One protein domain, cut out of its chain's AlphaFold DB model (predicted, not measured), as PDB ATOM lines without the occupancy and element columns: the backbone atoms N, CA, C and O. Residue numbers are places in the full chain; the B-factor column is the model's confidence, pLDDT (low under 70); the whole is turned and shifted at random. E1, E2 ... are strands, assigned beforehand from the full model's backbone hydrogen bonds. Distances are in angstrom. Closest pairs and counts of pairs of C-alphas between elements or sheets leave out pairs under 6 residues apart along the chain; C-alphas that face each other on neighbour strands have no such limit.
ATOM      1  N   PRO A 143     197.238 195.409 174.449       53.34
ATOM      2  CA  PRO A 143     198.590 195.944 174.426       53.34
ATOM      3  C   PRO A 143     198.694 197.398 173.970       53.34
ATOM      4  O   PRO A 143     198.409 197.771 172.833       53.34
ATOM      5  N   ARG A 144     199.320 198.205 174.824       63.72
ATOM      6  CA  ARG A 144     200.184 199.285 174.349       63.72
ATOM      7  C   ARG A 144     201.525 198.646 173.998       63.72
ATOM      8  O   ARG A 144     202.190 198.118 174.890       63.72
ATOM      9  N   ILE A 145     201.940 198.706 172.730       70.12
ATOM     10  CA  ILE A 145     203.366 198.572 172.395       70.12
ATOM     11  C   ILE A 145     204.080 199.662 173.201       70.12
ATOM     12  O   ILE A 145     203.933 200.847 172.903       70.12
ATOM     13  N   LEU A 146     204.778 199.279 174.270       73.56
ATOM     14  CA  LEU A 146     205.509 200.224 175.118       73.56
ATOM     15  C   LEU A 146     206.811 200.651 174.458       73.56
ATOM     16  O   LEU A 146     207.265 201.776 174.622       73.56
ATOM     17  N   PHE A 147     207.429 199.718 173.746       79.50
ATOM     18  CA  PHE A 147     208.716 199.913 173.118       79.50
ATOM     19  C   PHE A 147     208.823 199.011 171.898       79.50
ATOM     20  O   PHE A 147     208.325 197.888 171.916       79.50
ATOM     21  N   LYS A 148     209.478 199.490 170.845       83.19
ATOM     22  CA  LYS A 148     209.777 198.697 169.656       83.19
ATOM     23  C   LYS A 148     211.156 199.046 169.125       83.19
ATOM     24  O   LYS A 148     211.558 200.209 169.153       83.19
ATOM     25  N   THR A 149     211.831 198.036 168.610       79.81
ATOM     26  CA  THR A 149     212.984 198.154 167.724       79.81
ATOM     27  C   THR A 149     212.576 197.694 166.323       79.81
ATOM     28  O   THR A 149     211.402 197.463 166.028       79.81
ATOM     29  N   ASP A 150     213.554 197.571 165.440       76.38
ATOM     30  CA  ASP A 150     213.437 196.884 164.157       76.38
ATOM     31  C   ASP A 150     213.186 195.369 164.296       76.38
ATOM     32  O   ASP A 150     212.566 194.766 163.422       76.38
ATOM     33  N   THR A 151     213.618 194.757 165.400       78.12
ATOM     34  CA  THR A 151     213.692 193.296 165.575       78.12
ATOM     35  C   THR A 151     212.711 192.728 166.602       78.12
ATOM     36  O   THR A 151     212.294 191.573 166.477       78.12
ATOM     37  N   PHE A 152     212.292 193.513 167.595       85.25
ATOM     38  CA  PHE A 152     211.314 193.088 168.601       85.25
ATOM     39  C   PHE A 152     210.483 194.262 169.126       85.25
ATOM     40  O   PHE A 152     210.839 195.429 168.976       85.25
ATOM     41  N   ALA A 153     209.385 193.950 169.804       85.62
ATOM     42  CA  ALA A 153     208.612 194.926 170.553       85.62
ATOM     43  C   ALA A 153     208.208 194.383 171.923       85.62
ATOM     44  O   ALA A 153     208.116 193.175 172.141       85.62
ATOM     45  N   VAL A 154     208.009 195.299 172.864       83.38
ATOM     46  CA  VAL A 154     207.581 195.017 174.230       83.38
ATOM     47  C   VAL A 154     206.123 195.400 174.382       83.38
ATOM     48  O   VAL A 154     205.727 196.543 174.136       83.38
ATOM     49  N   TYR A 155     205.355 194.419 174.822       80.06
ATOM     50  CA  TYR A 155     203.921 194.458 175.008       80.06
ATOM     51  C   TYR A 155     203.612 194.359 176.491       80.06
ATOM     52  O   TYR A 155     204.325 193.710 177.259       80.06
ATOM     53  N   VAL A 156     202.514 194.989 176.875       74.50
ATOM     54  CA  VAL A 156     201.919 194.826 178.196       74.50
ATOM     55  C   VAL A 156     200.606 194.109 177.991       74.50
ATOM     56  O   VAL A 156     199.761 194.601 177.253       74.50
ATOM     57  N   SER A 157     200.456 192.955 178.619       69.12
ATOM     58  CA  SER A 157     199.175 192.278 178.753       69.12
ATOM     59  C   SER A 157     198.583 192.581 180.136       69.12
ATOM     60  O   SER A 157     199.262 193.165 180.987       69.12
ATOM     61  N   PRO A 158     197.329 192.182 180.403       66.12
ATOM     62  CA  PRO A 158     196.734 192.319 181.732       66.12
ATOM     63  C   PRO A 158     197.522 191.612 182.846       66.12
ATOM     64  O   PRO A 158     197.493 192.061 183.989       66.12
ATOM     65  N   ASP A 159     198.226 190.523 182.518       69.44
ATOM     66  CA  ASP A 159     198.885 189.652 183.498       69.44
ATOM     67  C   ASP A 159     200.427 189.773 183.488       69.44
ATOM     68  O   ASP A 159     201.088 189.474 184.488       69.44
ATOM     69  N   ASP A 160     201.041 190.186 182.374       75.50
ATOM     70  CA  ASP A 160     202.500 190.191 182.224       75.50
ATOM     71  C   ASP A 160     203.001 191.279 181.264       75.50
ATOM     72  O   ASP A 160     202.253 191.869 180.486       75.50
ATOM     73  N   ILE A 161     204.305 191.517 181.288       80.19
ATOM     74  CA  ILE A 161     205.000 192.276 180.253       80.19
ATOM     75  C   ILE A 161     205.790 191.262 179.432       80.19
ATOM     76  O   ILE A 161     206.582 190.492 179.974       80.19
ATOM     77  N   CYS A 162     205.585 191.244 178.121       81.62
ATOM     78  CA  CYS A 162     206.203 190.269 177.232       81.62
ATOM     79  C   CYS A 162     206.903 190.927 176.043       81.62
ATOM     80  O   CYS A 162     206.562 192.027 175.613       81.62
ATOM     81  N   THR A 163     207.903 190.244 175.500       86.00
ATOM     82  CA  THR A 163     208.528 190.580 174.221       86.00
ATOM     83  C   THR A 163     207.886 189.781 173.107       86.00
ATOM     84  O   THR A 163     207.659 188.586 173.257       86.00
ATOM     85  N   TYR A 164     207.669 190.406 171.964       83.94
ATOM     86  CA  TYR A 164     207.263 189.735 170.743       83.94
ATOM     87  C   TYR A 164     208.295 190.011 169.651       83.94
ATOM     88  O   TYR A 164     208.740 191.146 169.466       83.94
ATOM     89  N   THR A 165     208.675 188.958 168.936       85.06
ATOM     90  CA  THR A 165     209.585 189.009 167.785       85.06
ATOM     91  C   THR A 165     208.856 188.468 166.568       85.06
ATOM     92  O   THR A 165     208.054 187.548 166.697       85.06
ATOM     93  N   LEU A 166     209.190 188.960 165.382       79.25
ATOM     94  CA  LEU A 166     208.452 188.643 164.153       79.25
ATOM     95  C   LEU A 166     208.654 187.222 163.617       79.25
ATOM     96  O   LEU A 166     207.944 186.808 162.702       79.25
ATOM     97  N   ASP A 167     209.591 186.478 164.197       75.31
ATOM     98  CA  ASP A 167     209.842 185.069 163.887       75.31
ATOM     99  C   ASP A 167     209.179 184.115 164.897       75.31
ATOM    100  O   ASP A 167     209.370 182.899 164.820       75.31
ATOM    101  N   GLN A 168     208.399 184.639 165.847       76.12
ATOM    102  CA  GLN A 168     207.710 183.847 166.863       76.12
ATOM    103  C   GLN A 168     206.194 184.056 166.763       76.12
ATOM    104  O   GLN A 168     205.740 185.180 166.546       76.12
ATOM    105  N   PRO A 169     205.392 182.989 166.913       69.62
ATOM    106  CA  PRO A 169     203.940 183.101 166.843       69.62
ATOM    107  C   PRO A 169     203.343 183.788 168.074       69.62
ATOM    108  O   PRO A 169     202.214 184.252 167.977       69.62
ATOM    109  N   SER A 170     204.092 183.858 169.181       73.69
ATOM    110  CA  SER A 170     203.601 184.282 170.489       73.69
ATOM    111  C   SER A 170     204.541 185.230 171.217       73.69
ATOM    112  O   SER A 170     205.750 185.258 170.965       73.69
ATOM    113  N   CYS A 171     203.982 186.033 172.128       78.69
ATOM    114  CA  CYS A 171     204.791 186.874 173.001       78.69
ATOM    115  C   CYS A 171     205.406 186.046 174.142       78.69
ATOM    116  O   CYS A 171     204.768 185.182 174.743       78.69
ATOM    117  N   VAL A 172     206.670 186.319 174.445       84.19
ATOM    118  CA  VAL A 172     207.463 185.645 175.472       84.19
ATOM    119  C   VAL A 172     207.532 186.532 176.715       84.19
ATOM    120  O   VAL A 172     208.007 187.664 176.613       84.19
ATOM    121  N   PRO A 173     207.089 186.058 177.893       82.44
ATOM    122  CA  PRO A 173     207.162 186.825 179.133       82.44
ATOM    123  C   PRO A 173     208.576 187.312 179.446       82.44
ATOM    124  O   PRO A 173     209.534 186.534 179.424       82.44
ATOM    125  N   LEU A 174     208.706 188.592 179.793       80.94
ATOM    126  CA  LEU A 174     209.968 189.138 180.267       80.94
ATOM    127  C   LEU A 174     210.237 188.633 181.693       80.94
ATOM    128  O   LEU A 174     209.405 188.813 182.593       80.94
ATOM    129  N   PRO A 175     211.414 188.038 181.955       74.81
ATOM    130  CA  PRO A 175     211.760 187.593 183.296       74.81
ATOM    131  C   PRO A 175     211.655 188.741 184.306       74.81
ATOM    132  O   PRO A 175     212.239 189.807 184.119       74.81
ATOM    133  N   ASN A 176     210.935 188.510 185.408       70.12
ATOM    134  CA  ASN A 176     210.742 189.473 186.503       70.12
ATOM    135  C   ASN A 176     209.977 190.765 186.134       70.12
ATOM    136  O   ASN A 176     209.977 191.723 186.913       70.12
ATOM    137  N   ALA A 177     209.290 190.796 184.990       70.81
ATOM    138  CA  ALA A 177     208.470 191.928 184.558       70.81
ATOM    139  C   ALA A 177     206.960 191.712 184.778       70.81
ATOM    140  O   ALA A 177     206.149 192.457 184.240       70.81
ATOM    141  N   LYS A 178     206.586 190.735 185.614       68.69
ATOM    142  CA  LYS A 178     205.182 190.415 185.908       68.69
ATOM    143  C   LYS A 178     204.435 191.595 186.512       68.69
ATOM    144  O   LYS A 178     204.986 192.305 187.360       68.69
ATOM    145  N   LEU A 179     203.163 191.728 186.173       69.00
ATOM    146  CA  LEU A 179     202.231 192.526 186.958       69.00
ATOM    147  C   LEU A 179     201.815 191.693 188.184       69.00
ATOM    148  O   LEU A 179     201.867 190.463 188.173       69.00
ATOM    149  N   SER A 180     201.526 192.335 189.312       62.25
ATOM    150  CA  SER A 180     201.142 191.650 190.553       62.25
ATOM    151  C   SER A 180     199.678 191.195 190.573       62.25
ATOM    152  O   SER A 180     199.225 190.657 191.584       62.25
ATOM    153  N   ASN A 181     198.951 191.377 189.463       61.31
ATOM    154  CA  ASN A 181     197.510 191.155 189.301       61.31
ATOM    155  C   ASN A 181     196.639 192.030 190.224       61.31
ATOM    156  O   ASN A 181     195.423 191.862 190.266       61.31
ATOM    157  N   GLN A 182     197.256 192.934 190.991       58.38
ATOM    158  CA  GLN A 182     196.580 193.962 191.787       58.38
ATOM    159  C   GLN A 182     196.491 195.285 191.016       58.38
ATOM    160  O   GLN A 182     195.757 196.189 191.411       58.38
ATOM    161  N   GLU A 183     197.253 195.410 189.929       62.81
ATOM    162  CA  GLU A 183     197.174 196.492 188.964       62.81
ATOM    163  C   GLU A 183     195.984 196.251 188.032       62.81
ATOM    164  O   GLU A 183     196.070 195.474 187.086       62.81
ATOM    165  N   GLU A 184     194.865 196.929 188.269       57.66
ATOM    166  CA  GLU A 184     193.809 196.991 187.261       57.66
ATOM    167  C   GLU A 184     194.253 197.954 186.148       57.66
ATOM    168  O   GLU A 184     194.194 199.178 186.284       57.66
ATOM    169  N   LEU A 185     194.757 197.410 185.040       58.47
ATOM    170  CA  LEU A 185     195.023 198.190 183.834       58.47
ATOM    171  C   LEU A 185     193.685 198.560 183.174       58.47
ATOM    172  O   LEU A 185     193.147 197.801 182.376       58.47
ATOM    173  N   TYR A 186     193.140 199.732 183.506       53.56
ATOM    174  CA  TYR A 186     192.011 200.311 182.773       53.56
ATOM    175  C   TYR A 186     192.520 201.276 181.699       53.56
ATOM    176  O   TYR A 186     193.150 202.289 182.015       53.56
ATOM    177  N   TRP A 187     192.221 201.009 180.427       52.84
ATOM    178  CA  TRP A 187     192.345 202.028 179.384       52.84
ATOM    179  C   TRP A 187     191.061 202.856 179.339       52.84
ATOM    180  O   TRP A 187     190.144 202.597 178.570       52.84
ATOM    181  N   ASP A 188     190.996 203.852 180.213       43.50
ATOM    182  CA  ASP A 188     190.234 205.059 179.921       43.50
ATOM    183  C   ASP A 188     191.216 206.035 179.243       43.50
ATOM    184  O   ASP A 188     192.312 206.234 179.782       43.50
ATOM    185  N   PRO A 189     190.896 206.665 178.099       42.31
ATOM    186  CA  PRO A 189     191.648 207.823 177.608       42.31
ATOM    187  C   PRO A 189     191.778 208.957 178.650       42.31
ATOM    188  O   PRO A 189     192.665 209.802 178.521       42.31
ATOM    189  N   MET A 190     190.969 208.959 179.719       39.94
ATOM    190  CA  MET A 190     191.102 209.830 180.896       39.94
ATOM    191  C   MET A 190     191.987 209.262 182.026       39.94
ATOM    192  O   MET A 190     192.253 209.954 183.011       39.94
ATOM    193  N   GLY A 191     192.547 208.065 181.848       52.12
ATOM    194  CA  GLY A 191     193.578 207.475 182.692       52.12
ATOM    195  C   GLY A 191     193.048 206.506 183.737       52.12
ATOM    196  O   GLY A 191     192.536 206.921 184.774       52.12
ATOM    197  N   GLY A 192     193.278 205.213 183.507       58.28
ATOM    198  CA  GLY A 192     193.133 204.198 184.544       58.28
ATOM    199  C   GLY A 192     194.029 204.432 185.770       58.28
ATOM    200  O   GLY A 192     194.838 205.367 185.814       58.28
ATOM    201  N   PRO A 193     193.924 203.560 186.786       59.94
ATOM    202  CA  PRO A 193     194.614 203.728 188.060       59.94
ATOM    203  C   PRO A 193     196.121 203.461 187.962       59.94
ATOM    204  O   PRO A 193     196.841 203.743 188.920       59.94
ATOM    205  N   VAL A 194     196.620 202.954 186.830       71.00
ATOM    206  CA  VAL A 194     198.037 202.635 186.634       71.00
ATOM    207  C   VAL A 194     198.619 203.390 185.443       71.00
ATOM    208  O   VAL A 194     198.072 203.379 184.345       71.00
ATOM    209  N   GLU A 195     199.758 204.040 185.670       76.81
ATOM    210  CA  GLU A 195     200.560 204.712 184.650       76.81
ATOM    211  C   GLU A 195     201.871 203.948 184.443       76.81
ATOM    212  O   GLU A 195     202.561 203.592 185.400       76.81
ATOM    213  N   LEU A 196     202.220 203.706 183.182       77.50
ATOM    214  CA  LEU A 196     203.449 203.025 182.783       77.50
ATOM    215  C   LEU A 196     204.414 204.049 182.191       77.50
ATOM    216  O   LEU A 196     204.018 204.836 181.330       77.50
ATOM    217  N   LYS A 197     205.672 204.032 182.642       79.06
ATOM    218  CA  LYS A 197     206.756 204.817 182.040       79.06
ATOM    219  C   LYS A 197     207.910 203.927 181.634       79.06
ATOM    220  O   LYS A 197     208.512 203.248 182.470       79.06
ATOM    221  N   GLU A 198     208.241 204.002 180.361       82.12
ATOM    222  CA  GLU A 198     209.409 203.394 179.757       82.12
ATOM    223  C   GLU A 198     210.606 204.358 179.742       82.12
ATOM    224  O   GLU A 198     210.489 205.549 179.463       82.12
ATOM    225  N   THR A 199     211.788 203.831 180.051       86.88
ATOM    226  CA  THR A 199     213.079 204.489 179.811       86.88
ATOM    227  C   THR A 199     214.051 203.456 179.281       86.88
ATOM    228  O   THR A 199     214.070 202.326 179.762       86.88
ATOM    229  N   HIS A 200     214.858 203.826 178.299       86.06
ATOM    230  CA  HIS A 200     215.713 202.879 177.591       86.06
ATOM    231  C   HIS A 200     217.082 203.450 177.250       86.06
ATOM    232  O   HIS A 200     217.257 204.666 177.138       86.06
ATOM    233  N   THR A 201     218.019 202.527 177.082       87.56
ATOM    234  CA  THR A 201     219.343 202.686 176.488       87.56
ATOM    235  C   THR A 201     219.484 201.667 175.358       87.56
ATOM    236  O   THR A 201     218.611 200.818 175.180       87.56
ATOM    237  N   ASP A 202     220.612 201.684 174.653       81.12
ATOM    238  CA  ASP A 202     220.899 200.712 173.588       81.12
ATOM    239  C   ASP A 202     220.879 199.252 174.078       81.12
ATOM    240  O   ASP A 202     220.651 198.338 173.298       81.12
ATOM    241  N   THR A 203     221.107 199.021 175.375       85.00
ATOM    242  CA  THR A 203     221.249 197.675 175.953       85.00
ATOM    243  C   THR A 203     220.233 197.363 177.039       85.00
ATOM    244  O   THR A 203     220.279 196.281 177.623       85.00
ATOM    245  N   SER A 204     219.365 198.304 177.414       87.19
ATOM    246  CA  SER A 204     218.423 198.072 178.505       87.19
ATOM    247  C   SER A 204     217.126 198.834 178.333       87.19
ATOM    248  O   SER A 204     217.107 199.966 177.862       87.19
ATOM    249  N   LEU A 205     216.043 198.227 178.796       87.25
ATOM    250  CA  LEU A 205     214.751 198.872 178.938       87.25
ATOM    251  C   LEU A 205     214.302 198.731 180.386       87.25
ATOM    252  O   LEU A 205     214.421 197.687 181.027       87.25
ATOM    253  N   THR A 206     213.832 199.842 180.924       87.94
ATOM    254  CA  THR A 206     213.315 199.972 182.272       87.94
ATOM    255  C   THR A 206     211.862 200.392 182.189       87.94
ATOM    256  O   THR A 206     211.551 201.453 181.649       87.94
ATOM    257  N   ILE A 207     210.985 199.589 182.780       84.69
ATOM    258  CA  ILE A 207     209.556 199.867 182.879       84.69
ATOM    259  C   ILE A 207     209.233 200.166 184.335       84.69
ATOM    260  O   ILE A 207     209.535 199.382 185.237       84.69
ATOM    261  N   SER A 208     208.636 201.330 184.557       83.69
ATOM    262  CA  SER A 208     208.169 201.774 185.864       83.69
ATOM    263  C   SER A 208     206.647 201.818 185.867       83.69
ATOM    264  O   SER A 208     206.035 202.411 184.981       83.69
ATOM    265  N   VAL A 209     206.054 201.188 186.874       79.81
ATOM    266  CA  VAL A 209     204.611 201.097 187.088       79.81
ATOM    267  C   VAL A 209     204.254 202.022 188.242       79.81
ATOM    268  O   VAL A 209     204.822 201.902 189.331       79.81
ATOM    269  N   TYR A 210     203.323 202.939 188.023       79.00
ATOM    270  CA  TYR A 210     202.888 203.931 189.001       79.00
ATOM    271  C   TYR A 210     201.400 203.788 189.286       79.00
ATOM    272  O   TYR A 210     200.619 203.570 188.369       79.00
ATOM    273  N   ASN A 211     200.999 203.976 190.540       77.31
ATOM    274  CA  ASN A 211     199.600 204.117 190.919       77.31
ATOM    275  C   ASN A 211     199.195 205.591 190.806       77.31
ATOM    276  O   ASN A 211     199.652 206.425 191.592       77.31
ATOM    277  N   ARG A 212     198.334 205.915 189.841       72.94
ATOM    278  CA  ARG A 212     197.789 207.265 189.661       72.94
ATOM    279  C   ARG A 212     196.895 207.690 190.817       72.94
ATOM    280  O   ARG A 212     196.968 208.843 191.234       72.94
ATOM    281  N   SER A 213     196.105 206.768 191.357       74.75
ATOM    282  CA  SER A 213     195.153 207.038 192.439       74.75
ATOM    283  C   SER A 213     195.836 207.430 193.755       74.75
ATOM    284  O   SER A 213     195.226 208.110 194.572       74.75
ATOM    285  N   ASP A 214     197.101 207.046 193.948       72.94
ATOM    286  CA  ASP A 214     197.918 207.370 195.132       72.94
ATOM    287  C   ASP A 214     198.973 208.455 194.827       72.94
ATOM    288  O   ASP A 214     200.139 208.346 195.204       72.94
ATOM    289  N   GLY A 215     198.601 209.473 194.041       73.44
ATOM    290  CA  GLY A 215     199.475 210.613 193.734       73.44
ATOM    291  C   GLY A 215     200.705 210.271 192.883       73.44
ATOM    292  O   GLY A 215     201.709 210.980 192.944       73.44
ATOM    293  N   GLY A 216     200.657 209.187 192.102       76.12
ATOM    294  CA  GLY A 216     201.772 208.748 191.262       76.12
ATOM    295  C   GLY A 216     202.838 207.954 192.018       76.12
ATOM    296  O   GLY A 216     204.003 207.966 191.619       76.12
ATOM    297  N   ARG A 217     202.483 207.265 193.112       81.44
ATOM    298  CA  ARG A 217     203.418 206.386 193.830       81.44
ATOM    299  C   ARG A 217     203.921 205.272 192.913       81.44
ATOM    300  O   ARG A 217     203.130 204.543 192.318       81.44
ATOM    301  N   MET A 218     205.238 205.091 192.843       84.12
ATOM    302  CA  MET A 218     205.835 203.970 192.113       84.12
ATOM    303  C   MET A 218     205.499 202.654 192.820       84.12
ATOM    304  O   MET A 218     205.800 202.479 193.999       84.12
ATOM    305  N   LEU A 219     204.862 201.738 192.096       77.56
ATOM    306  CA  LEU A 219     204.537 200.393 192.562       77.56
ATOM    307  C   LEU A 219     205.682 199.425 192.283       77.56
ATOM    308  O   LEU A 219     206.044 198.614 193.134       77.56
ATOM    309  N   ARG A 220     206.257 199.513 191.081       78.81
ATOM    310  CA  ARG A 220     207.294 198.595 190.613       78.81
ATOM    311  C   ARG A 220     208.201 199.275 189.598       78.81
ATOM    312  O   ARG A 220     207.780 200.172 188.872       78.81
ATOM    313  N   LYS A 221     209.445 198.810 189.548       84.69
ATOM    314  CA  LYS A 221     210.427 199.145 188.522       84.69
ATOM    315  C   LYS A 221     211.150 197.868 188.123       84.69
ATOM    316  O   LYS A 221     211.754 197.227 188.982       84.69
ATOM    317  N   SER A 222     211.096 197.528 186.845       83.00
ATOM    318  CA  SER A 222     211.785 196.368 186.280       83.00
ATOM    319  C   SER A 222     212.721 196.844 185.179       83.00
ATOM    320  O   SER A 222     212.298 197.567 184.282       83.00
ATOM    321  N   THR A 223     213.989 196.450 185.256       85.25
ATOM    322  CA  THR A 223     214.997 196.709 184.221       85.25
ATOM    323  C   THR A 223     215.423 195.383 183.622       85.25
ATOM    324  O   THR A 223     215.715 194.440 184.357       85.25
ATOM    325  N   PHE A 224     215.471 195.319 182.301       83.56
ATOM    326  CA  PHE A 224     215.885 194.144 181.555       83.56
ATOM    327  C   PHE A 224     216.879 194.527 180.469       83.56
ATOM    328  O   PHE A 224     216.862 195.644 179.947       83.56
ATOM    329  N   THR A 225     217.761 193.582 180.164       82.94
ATOM    330  CA  THR A 225     218.731 193.698 179.080       82.94
ATOM    331  C   THR A 225     218.012 193.486 177.756       82.94
ATOM    332  O   THR A 225     217.245 192.532 177.621       82.94
ATOM    333  N   LEU A 226     218.240 194.387 176.807       76.88
ATOM    334  CA  LEU A 226     217.753 194.217 175.444       76.88
ATOM    335  C   LEU A 226     218.669 193.235 174.692       76.88
ATOM    336  O   LEU A 226     219.872 193.227 174.971       76.88
ATOM    337  N   PRO A 227     218.105 192.379 173.823       69.00
ATOM    338  CA  PRO A 227     218.883 191.474 172.982       69.00
ATOM    339  C   PRO A 227     219.799 192.216 172.003       69.00
ATOM    340  O   PRO A 227     219.480 193.373 171.643       69.00
TER     341      PRO A 227
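This is residues 143 to 227 of the 227 residues of an uncharacterized protein of Candidatus Kaiserbacteria bacterium GWA2_50_9 (UniProt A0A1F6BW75). Two three-stranded antiparallel sheets, a small E1-E2-E3 and a longer, twisted E4-E5-E6, form a loose V, closest at edge strands E1 and E4, with a long link at its open side. Each is a meander, each strand the antiparallel neighbour of the one before. The 85 printed residues hold six named strands, E1 to E6 in chain order, and no named helix: all strand, with 39 residues in strands, under half. The whole is compact, radius of gyration of the C-alphas 12.9 A, spanning 38 by 25 by 22 A.

Start at E1, residues 145 to 148; it forms a hairpin with E2, residues 152 to 156, at N 146 and O 154, 2.9 A. E2 forms another with E3, residues 161 to 165, at N 155 and O 162, 2.8 A. Further on, E4, residues 194 to 201, forms a hairpin with E5, residues 204 to 211, at N 197 and O 208, 2.9 A. E5 does so with E6, residues 217 to 225, at N 207 and O 222, 2.8 A. The closest C-alphas of E1 and E4, Leu 146 and Glu 198, are 6.8 A apart; E3 and E6 are apart.

Find C-alpha 145 at (203.366, 198.572, 172.395), where E1 begins, 7.0 A long; E2 is 13.5 A and E3 13.7 A. E4 is 23.6 A, E5 23.3 A and E6 24.8 A, ending at C-alpha 225, (218.731, 193.698, 179.080).

The C-alphas farthest apart, of Asp 167 and Gly 215, are 40.6 A apart. The printed part has no cut; the link E3 to E4, residues 166 to 193, is long. The model's pLDDT is under 70 at 23 of the printed residues, among them residues 178 to 193.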